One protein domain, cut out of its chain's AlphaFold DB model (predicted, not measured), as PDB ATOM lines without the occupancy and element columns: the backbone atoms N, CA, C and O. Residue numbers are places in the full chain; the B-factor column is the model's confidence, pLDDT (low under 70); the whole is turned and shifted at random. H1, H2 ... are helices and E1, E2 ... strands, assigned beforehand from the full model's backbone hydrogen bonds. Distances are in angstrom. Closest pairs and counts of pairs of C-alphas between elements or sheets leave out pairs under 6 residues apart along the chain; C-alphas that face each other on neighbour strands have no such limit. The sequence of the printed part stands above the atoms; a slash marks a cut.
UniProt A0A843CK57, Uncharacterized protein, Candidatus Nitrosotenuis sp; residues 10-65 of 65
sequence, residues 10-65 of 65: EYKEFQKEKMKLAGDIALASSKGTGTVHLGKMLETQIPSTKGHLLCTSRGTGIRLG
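AT A GLANCE: This is residues 10 to 65 of the 65 residues of an uncharacterized protein of Candidatus Nitrosotenuis sp (UniProt A0A843CK57). This model has little regular structure: helix H1 and a small two-strand hairpin, E1 and E2, sit at one end, and residues 38 to 65 run away as a long arm that folds back on itself at its far end. The printed part has 56 residues, with H1, E1, E2 in that order and 19 residues in named elements, mixed in class. It is extended, with a radius of gyration of the C-alphas of 18.5 A, and flat, spanning 49 by 30 by 15 A.

IN THESE COORDINATES: Find C-alpha 10 at (-55.214, 17.539, 32.352); from there H1, residues 10 to 22, runs 18.6 A. E1, residues 26 to 28, spans 6.6 A, and E2, residues 35 to 37, spans 6.5 A to C-alpha 37 at (-55.496, 21.456, 9.141).

HOW THE PARTS SIT: In H1 every O i to N i+4 pair is within hydrogen-bond range. A tight link leads to E1. E1 and E2 form an antiparallel hairpin at 148 degrees; look for N 27 and O 36, 2.8 A apart. H1 and E2 are apart. Residues 53 to 54 pair antiparallel with residues 62 to 63.

THE WHOLE: The farthest C-alphas, of Asp 24 and Gly 59, are 49.9 A apart. The printed part has no cut. Residues 29 to 34, 59 and 64 to 65 have pLDDT under 70.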
ATOM      1  N   GLU A  10     -53.782  17.817  32.535       79.00
ATOM      2  CA  GLU A  10     -55.214  17.539  32.352       79.00
ATOM      3  C   GLU A  10     -55.837  18.367  31.210       79.00
ATOM      4  O   GLU A  10     -56.617  17.863  30.404       79.00
ATOM      5  N   TYR A  11     -55.431  19.634  31.057       81.06
ATOM      6  CA  TYR A  11     -55.890  20.463  29.939       81.06
ATOM      7  C   TYR A  11     -55.325  19.994  28.591       81.06
ATOM      8  O   TYR A  11     -56.007  20.069  27.569       81.06
ATOM      9  N   LYS A  12     -54.088  19.477  28.574       80.88
ATOM     10  CA  LYS A  12     -53.478  18.932  27.353       80.88
ATOM     11  C   LYS A  12     -54.208  17.680  26.882       80.88
ATOM     12  O   LYS A  12     -54.408  17.525  25.682       80.88
ATOM     13  N   GLU A  13     -54.625  16.813  27.797       82.94
ATOM     14  CA  GLU A  13     -55.421  15.622  27.476       82.94
ATOM     15  C   GLU A  13     -56.784  16.008  26.896       82.94
ATOM     16  O   GLU A  13     -57.133  15.576  25.797       82.94
ATOM     17  N   PHE A  14     -57.485  16.937  27.546       83.38
ATOM     18  CA  PHE A  14     -58.742  17.486  27.040       83.38
ATOM     19  C   PHE A  14     -58.602  18.141  25.654       83.38
ATOM     20  O   PHE A  14     -59.454  17.976  24.777       83.38
ATOM     21  N   GLN A  15     -57.510  18.875  25.418       82.06
ATOM     22  CA  GLN A  15     -57.219  19.454  24.108       82.06
ATOM     23  C   GLN A  15     -56.980  18.362  23.055       82.06
ATOM     24  O   GLN A  15     -57.491  18.484  21.945       82.06
ATOM     25  N   LYS A  16     -56.257  17.284  23.386       81.81
ATOM     26  CA  LYS A  16     -56.035  16.152  22.470       81.81
ATOM     27  C   LYS A  16     -57.343  15.479  22.070       81.81
ATOM     28  O   LYS A  16     -57.529  15.181  20.894       81.81
ATOM     29  N   GLU A  17     -58.253  15.261  23.015       83.31
ATOM     30  CA  GLU A  17     -59.569  14.677  22.727       83.31
ATOM     31  C   GLU A  17     -60.374  15.549  21.762       83.31
ATOM     32  O   GLU A  17     -60.895  15.060  20.760       83.31
ATOM     33  N   LYS A  18     -60.394  16.865  21.993       82.62
ATOM     34  CA  LYS A  18     -61.056  17.813  21.090       82.62
ATOM     35  C   LYS A  18     -60.425  17.862  19.703       82.62
ATOM     36  O   LYS A  18     -61.149  17.925  18.717       82.62
ATOM     37  N   MET A  19     -59.098  17.819  19.620       78.31
ATOM     38  CA  MET A  19     -58.382  17.838  18.340       78.31
ATOM     39  C   MET A  19     -58.607  16.544  17.546       78.31
ATOM     40  O   MET A  19     -58.754  16.605  16.330       78.31
ATOM     41  N   LYS A  20     -58.733  15.388  18.217       78.94
ATOM     42  CA  LYS A  20     -59.140  14.123  17.577       78.94
ATOM     43  C   LYS A  20     -60.558  14.197  17.011       78.94
ATOM     44  O   LYS A  20     -60.779  13.754  15.891       78.94
ATOM     45  N   LEU A  21     -61.500  14.775  17.760       80.94
ATOM     46  CA  LEU A  21     -62.880  14.965  17.297       80.94
ATOM     47  C   LEU A  21     -62.978  15.979  16.146       80.94
ATOM     48  O   LEU A  21     -63.849  15.849  15.293       80.94
ATOM     49  N   ALA A  22     -62.087  16.972  16.113       74.31
ATOM     50  CA  ALA A  22     -62.048  17.996  15.072       74.31
ATOM     51  C   ALA A  22     -61.548  17.478  13.707       74.31
ATOM     52  O   ALA A  22     -61.834  18.108  12.691       74.31
ATOM     53  N   GLY A  23     -60.828  16.350  13.657       71.50
ATOM     54  CA  GLY A  23     -60.417  15.699  12.405       71.50
ATOM     55  C   GLY A  23     -59.740  16.649  11.402       71.50
ATOM     56  O   GLY A  23     -58.757  17.320  11.722       71.50
ATOM     57  N   ASP A  24     -60.288  16.717  10.185       75.06
ATOM     58  CA  ASP A  24     -59.737  17.466   9.042       75.06
ATOM     59  C   ASP A  24     -60.229  18.918   8.920       75.06
ATOM     60  O   ASP A  24     -60.075  19.543   7.864       75.06
ATOM     61  N   ILE A  25     -60.802  19.493   9.984       78.38
ATOM     62  CA  ILE A  25     -61.228  20.897   9.969       78.38
ATOM     63  C   ILE A  25     -60.034  21.792   9.599       78.38
ATOM     64  O   ILE A  25     -58.991  21.806  10.262       78.38
ATOM     65  N   ALA A  26     -60.209  22.540   8.510       76.25
ATOM     66  CA  ALA A  26     -59.255  23.524   8.031       76.25
ATOM     67  C   ALA A  26     -59.563  24.883   8.667       76.25
ATOM     68  O   ALA A  26     -60.653  25.429   8.499       76.25
ATOM     69  N   LEU A  27     -58.592  25.439   9.386       76.44
ATOM     70  CA  LEU A  27     -58.638  26.808   9.880       76.44
ATOM     71  C   LEU A  27     -57.914  27.729   8.903       76.44
ATOM     72  O   LEU A  27     -56.787  27.454   8.493       76.44
ATOM     73  N   ALA A  28     -58.535  28.856   8.567       77.50
ATOM     74  CA  ALA A  28     -57.846  29.929   7.866       77.50
ATOM     75  C   ALA A  28     -56.885  30.625   8.844       77.50
ATOM     76  O   ALA A  28     -57.319  31.206   9.836       77.50
ATOM     77  N   SER A  29     -55.577  30.553   8.588       69.06
ATOM     78  CA  SER A  29     -54.543  31.159   9.438       69.06
ATOM     79  C   SER A  29     -54.227  32.614   9.074       69.06
ATOM     80  O   SER A  29     -53.545  33.303   9.826       69.06
ATOM     81  N   SER A  30     -54.720  33.103   7.933       63.66
ATOM     82  CA  SER A  30     -54.526  34.480   7.456       63.66
ATOM     83  C   SER A  30     -55.633  34.890   6.474       63.66
ATOM     84  O   SER A  30     -56.525  34.088   6.190       63.66
ATOM     85  N   LYS A  31     -55.594  36.128   5.946       65.69
ATOM     86  CA  LYS A  31     -56.496  36.617   4.881       65.69
ATOM     87  C   LYS A  31     -56.316  35.819   3.574       65.69
ATOM     88  O   LYS A  31     -55.748  36.316   2.612       65.69
ATOM     89  N   GLY A  32     -56.802  34.582   3.550       60.72
ATOM     90  CA  GLY A  32     -56.896  33.729   2.365       60.72
ATOM     91  C   GLY A  32     -55.634  32.954   1.971       60.72
ATOM     92  O   GLY A  32     -55.744  32.062   1.141       60.72
ATOM     93  N   THR A  33     -54.459  33.228   2.546       66.56
ATOM     94  CA  THR A  33     -53.185  32.674   2.029       66.56
ATOM     95  C   THR A  33     -52.695  31.421   2.756       66.56
ATOM     96  O   THR A  33     -51.782  30.751   2.284       66.56
ATOM     97  N   GLY A  34     -53.280  31.076   3.903       67.31
ATOM     98  CA  GLY A  34     -52.859  29.914   4.681       67.31
ATOM     99  C   GLY A  34     -54.043  29.168   5.270       67.31
ATOM    100  O   GLY A  34     -54.871  29.758   5.963       67.31
ATOM    101  N   THR A  35     -54.101  27.866   5.011       73.38
ATOM    102  CA  THR A  35     -55.014  26.934   5.674       73.38
ATOM    103  C   THR A  35     -54.203  25.979   6.534       73.38
ATOM    104  O   THR A  35     -53.270  25.337   6.051       73.38
ATOM    105  N   VAL A  36     -54.556  25.869   7.810       76.25
ATOM    106  CA  VAL A  36     -53.960  24.915   8.747       76.25
ATOM    107  C   VAL A  36     -54.995  23.842   9.040       76.25
ATOM    108  O   VAL A  36     -56.086  24.142   9.516       76.25
ATOM    109  N   HIS A  37     -54.655  22.588   8.762       78.31
ATOM    110  CA  HIS A  37     -55.496  21.456   9.141       78.31
ATOM    111  C   HIS A  37     -55.229  21.086  10.595       78.31
ATOM    112  O   HIS A  37     -54.083  20.810  10.960       78.31
ATOM    113  N   LEU A  38     -56.285  21.048  11.409       74.75
ATOM    114  CA  LEU A  38     -56.182  20.737  12.836       74.75
ATOM    115  C   LEU A  38     -55.591  19.341  13.087       74.75
ATOM    116  O   LEU A  38     -54.721  19.206  13.945       74.75
ATOM    117  N   GLY A  39     -55.958  18.338  12.285       71.56
ATOM    118  CA  GLY A  39     -55.391  16.987  12.367       71.56
ATOM    119  C   GLY A  39     -53.893  16.884  12.044       71.56
ATOM    120  O   GLY A  39     -53.247  15.920  12.444       71.56
ATOM    121  N   LYS A  40     -53.309  17.881  11.361       74.06
ATOM    122  CA  LYS A  40     -51.865  17.947  11.062       74.06
ATOM    123  C   LYS A  40     -51.085  18.809  12.062       74.06
ATOM    124  O   LYS A  40     -49.876  18.975  11.895       74.06
ATOM    125  N   MET A  41     -51.740  19.382  13.076       75.06
ATOM    126  CA  MET A  41     -51.047  20.176  14.090       75.06
ATOM    127  C   MET A  41     -50.208  19.274  14.995       75.06
ATOM    128  O   MET A  41     -50.709  18.327  15.596       75.06
ATOM    129  N   LEU A  42     -48.920  19.599  15.109       70.81
ATOM    130  CA  LEU A  42     -48.013  18.920  16.026       70.81
ATOM    131  C   LEU A  42     -48.418  19.212  17.473       70.81
ATOM    132  O   LEU A  42     -48.771  20.341  17.821       70.81
ATOM    133  N   GLU A  43     -48.325  18.197  18.330       74.00
ATOM    134  CA  GLU A  43     -48.467  18.406  19.766       74.00
ATOM    135  C   GLU A  43     -47.377  19.358  20.267       74.00
ATOM    136  O   GLU A  43     -46.219  19.287  19.847       74.00
ATOM    137  N   THR A  44     -47.737  20.244  21.196       71.81
ATOM    138  CA  THR A  44     -46.776  21.142  21.837       71.81
ATOM    139  C   THR A  44     -45.853  20.342  22.751       71.81
ATOM    140  O   THR A  44     -46.149  20.074  23.922       71.81
ATOM    141  N   GLN A  45     -44.714  19.937  22.196       70.06
ATOM    142  CA  GLN A  45     -43.646  19.295  22.945       70.06
ATOM    143  C   GLN A  45     -42.963  20.331  23.833       70.06
ATOM    144  O   GLN A  45     -42.676  21.450  23.405       70.06
ATOM    145  N   ILE A  46     -42.718  19.963  25.089       72.06
ATOM    146  CA  ILE A  46     -41.880  20.770  25.972       72.06
ATOM    147  C   ILE A  46     -40.439  20.483  25.541       72.06
ATOM    148  O   ILE A  46     -40.018  19.328  25.653       72.06
ATOM    149  N   PRO A  47     -39.693  21.469  25.013       71.12
ATOM    150  CA  PRO A  47     -38.308  21.239  24.633       71.12
ATOM    151  C   PRO A  47     -37.506  20.826  25.869       71.12
ATOM    152  O   PRO A  47     -37.676  21.388  26.953       71.12
ATOM    153  N   SER A  48     -36.630  19.832  25.711       75.31
ATOM    154  CA  SER A  48     -35.729  19.441  26.793       75.31
ATOM    155  C   SER A  48     -34.731  20.565  27.043       75.31
ATOM    156  O   SER A  48     -33.968  20.943  26.158       75.31
ATOM    157  N   THR A  49     -34.714  21.081  28.266       75.81
ATOM    158  CA  THR A  49     -33.719  22.058  28.718       75.81
ATOM    159  C   THR A  49     -32.415  21.396  29.162       75.81
ATOM    160  O   THR A  49     -31.477  22.093  29.546       75.81
ATOM    161  N   LYS A  50     -32.301  20.064  29.067       75.06
ATOM    162  CA  LYS A  50     -31.088  19.328  29.429       75.06
ATOM    163  C   LYS A  50     -29.904  19.790  28.577       75.06
ATOM    164  O   LYS A  50     -29.997  19.884  27.356       75.06
ATOM    165  N   GLY A  51     -28.801  20.127  29.233       71.31
ATOM    166  CA  GLY A  51     -27.594  20.684  28.625       71.31
ATOM    167  C   GLY A  51     -27.631  22.192  28.358       71.31
ATOM    168  O   GLY A  51     -26.593  22.752  28.007       71.31
ATOM    169  N   HIS A  52     -28.767  22.873  28.553       78.94
ATOM    170  CA  HIS A  52     -28.843  24.322  28.373       78.94
ATOM    171  C   HIS A  52     -28.217  25.051  29.568       78.94
ATOM    172  O   HIS A  52     -28.301  24.605  30.715       78.94
ATOM    173  N   LEU A  53     -27.585  26.192  29.293       78.44
ATOM    174  CA  LEU A  53     -27.073  27.086  30.325       78.44
ATOM    175  C   LEU A  53     -28.202  28.007  30.791       78.44
ATOM    176  O   LEU A  53     -28.718  28.812  30.018       78.44
ATOM    177  N   LEU A  54     -28.566  27.913  32.066       77.12
ATOM    178  CA  LEU A  54     -29.416  28.896  32.720       77.12
ATOM    179  C   LEU A  54     -28.565  30.134  33.033       77.12
ATOM    180  O   LEU A  54     -27.660  30.076  33.870       77.12
ATOM    181  N   CYS A  55     -28.849  31.258  32.373       76.62
ATOM    182  CA  CYS A  55     -28.226  32.539  32.698       76.62
ATOM    183  C   CYS A  55     -28.692  33.015  34.079       76.62
ATOM    184  O   CYS A  55     -29.819  33.471  34.241       76.62
ATOM    185  N   THR A  56     -27.811  32.948  35.076       80.00
ATOM    186  CA  THR A  56     -28.105  33.368  36.457       80.00
ATOM    187  C   THR A  56     -27.864  34.857  36.704       80.00
ATOM    188  O   THR A  56     -27.953  35.299  37.842       80.00
ATOM    189  N   SER A  57     -27.542  35.652  35.672       73.00
ATOM    190  CA  SER A  57     -27.143  37.076  35.766       73.00
ATOM    191  C   SER A  57     -25.910  37.362  36.652       73.00
ATOM    192  O   SER A  57     -25.582  38.513  36.917       73.00
ATOM    193  N   ARG A  58     -25.181  36.321  37.081       74.06
ATOM    194  CA  ARG A  58     -24.002  36.407  37.968       74.06
ATOM    195  C   ARG A  58     -22.685  36.041  37.268       74.06
ATOM    196  O   ARG A  58     -21.725  35.662  37.925       74.06
ATOM    197  N   GLY A  59     -22.638  36.148  35.939       68.19
ATOM    198  CA  GLY A  59     -21.434  35.920  35.126       68.19
ATOM    199  C   GLY A  59     -21.164  34.461  34.740       68.19
ATOM    200  O   GLY A  59     -20.540  34.225  33.711       68.19
ATOM    201  N   THR A  60     -21.705  33.483  35.473       70.81
ATOM    202  CA  THR A  60     -21.541  32.050  35.167       70.81
ATOM    203  C   THR A  60     -22.901  31.360  35.071       70.81
ATOM    204  O   THR A  60     -23.694  31.384  36.013       70.81
ATOM    205  N   GLY A  61     -23.195  30.755  33.917       72.25
ATOM    206  CA  GLY A  61     -24.428  29.994  33.709       72.25
ATOM    207  C   GLY A  61     -24.377  28.623  34.387       72.25
ATOM    208  O   GLY A  61     -23.336  27.968  34.386       72.25
ATOM    209  N   ILE A  62     -25.500  28.174  34.951       75.00
ATOM    210  CA  ILE A  62     -25.631  26.822  35.518       75.00
ATOM    211  C   ILE A  62     -26.091  25.884  34.402       75.00
ATOM    212  O   ILE A  62     -27.048  26.197  33.698       75.00
ATOM    213  N   ARG A  63     -25.432  24.732  34.227       71.06
ATOM    214  CA  ARG A  63     -25.925  23.699  33.304       71.06
ATOM    215  C   ARG A  63     -27.148  23.017  33.906       71.06
ATOM    216  O   ARG A  63     -27.066  22.458  34.996       71.06
ATOM    217  N   LEU A  64     -28.257  23.045  33.178       68.69
ATOM    218  CA  LEU A  64     -29.450  22.270  33.502       68.69
ATOM    219  C   LEU A  64     -29.185  20.805  33.113       68.69
ATOM    220  O   LEU A  64     -28.932  20.519  31.944       68.69
ATOM    221  N   GLY A  65     -29.132  19.905  34.098       57.12
ATOM    222  CA  GLY A  65     -28.886  18.462  33.924       57.12
ATOM    223  C   GLY A  65     -30.147  17.642  33.692       57.12
ATOM    224  O   GLY A  65     -31.233  18.126  34.071       57.12
TER     225      GLY A  65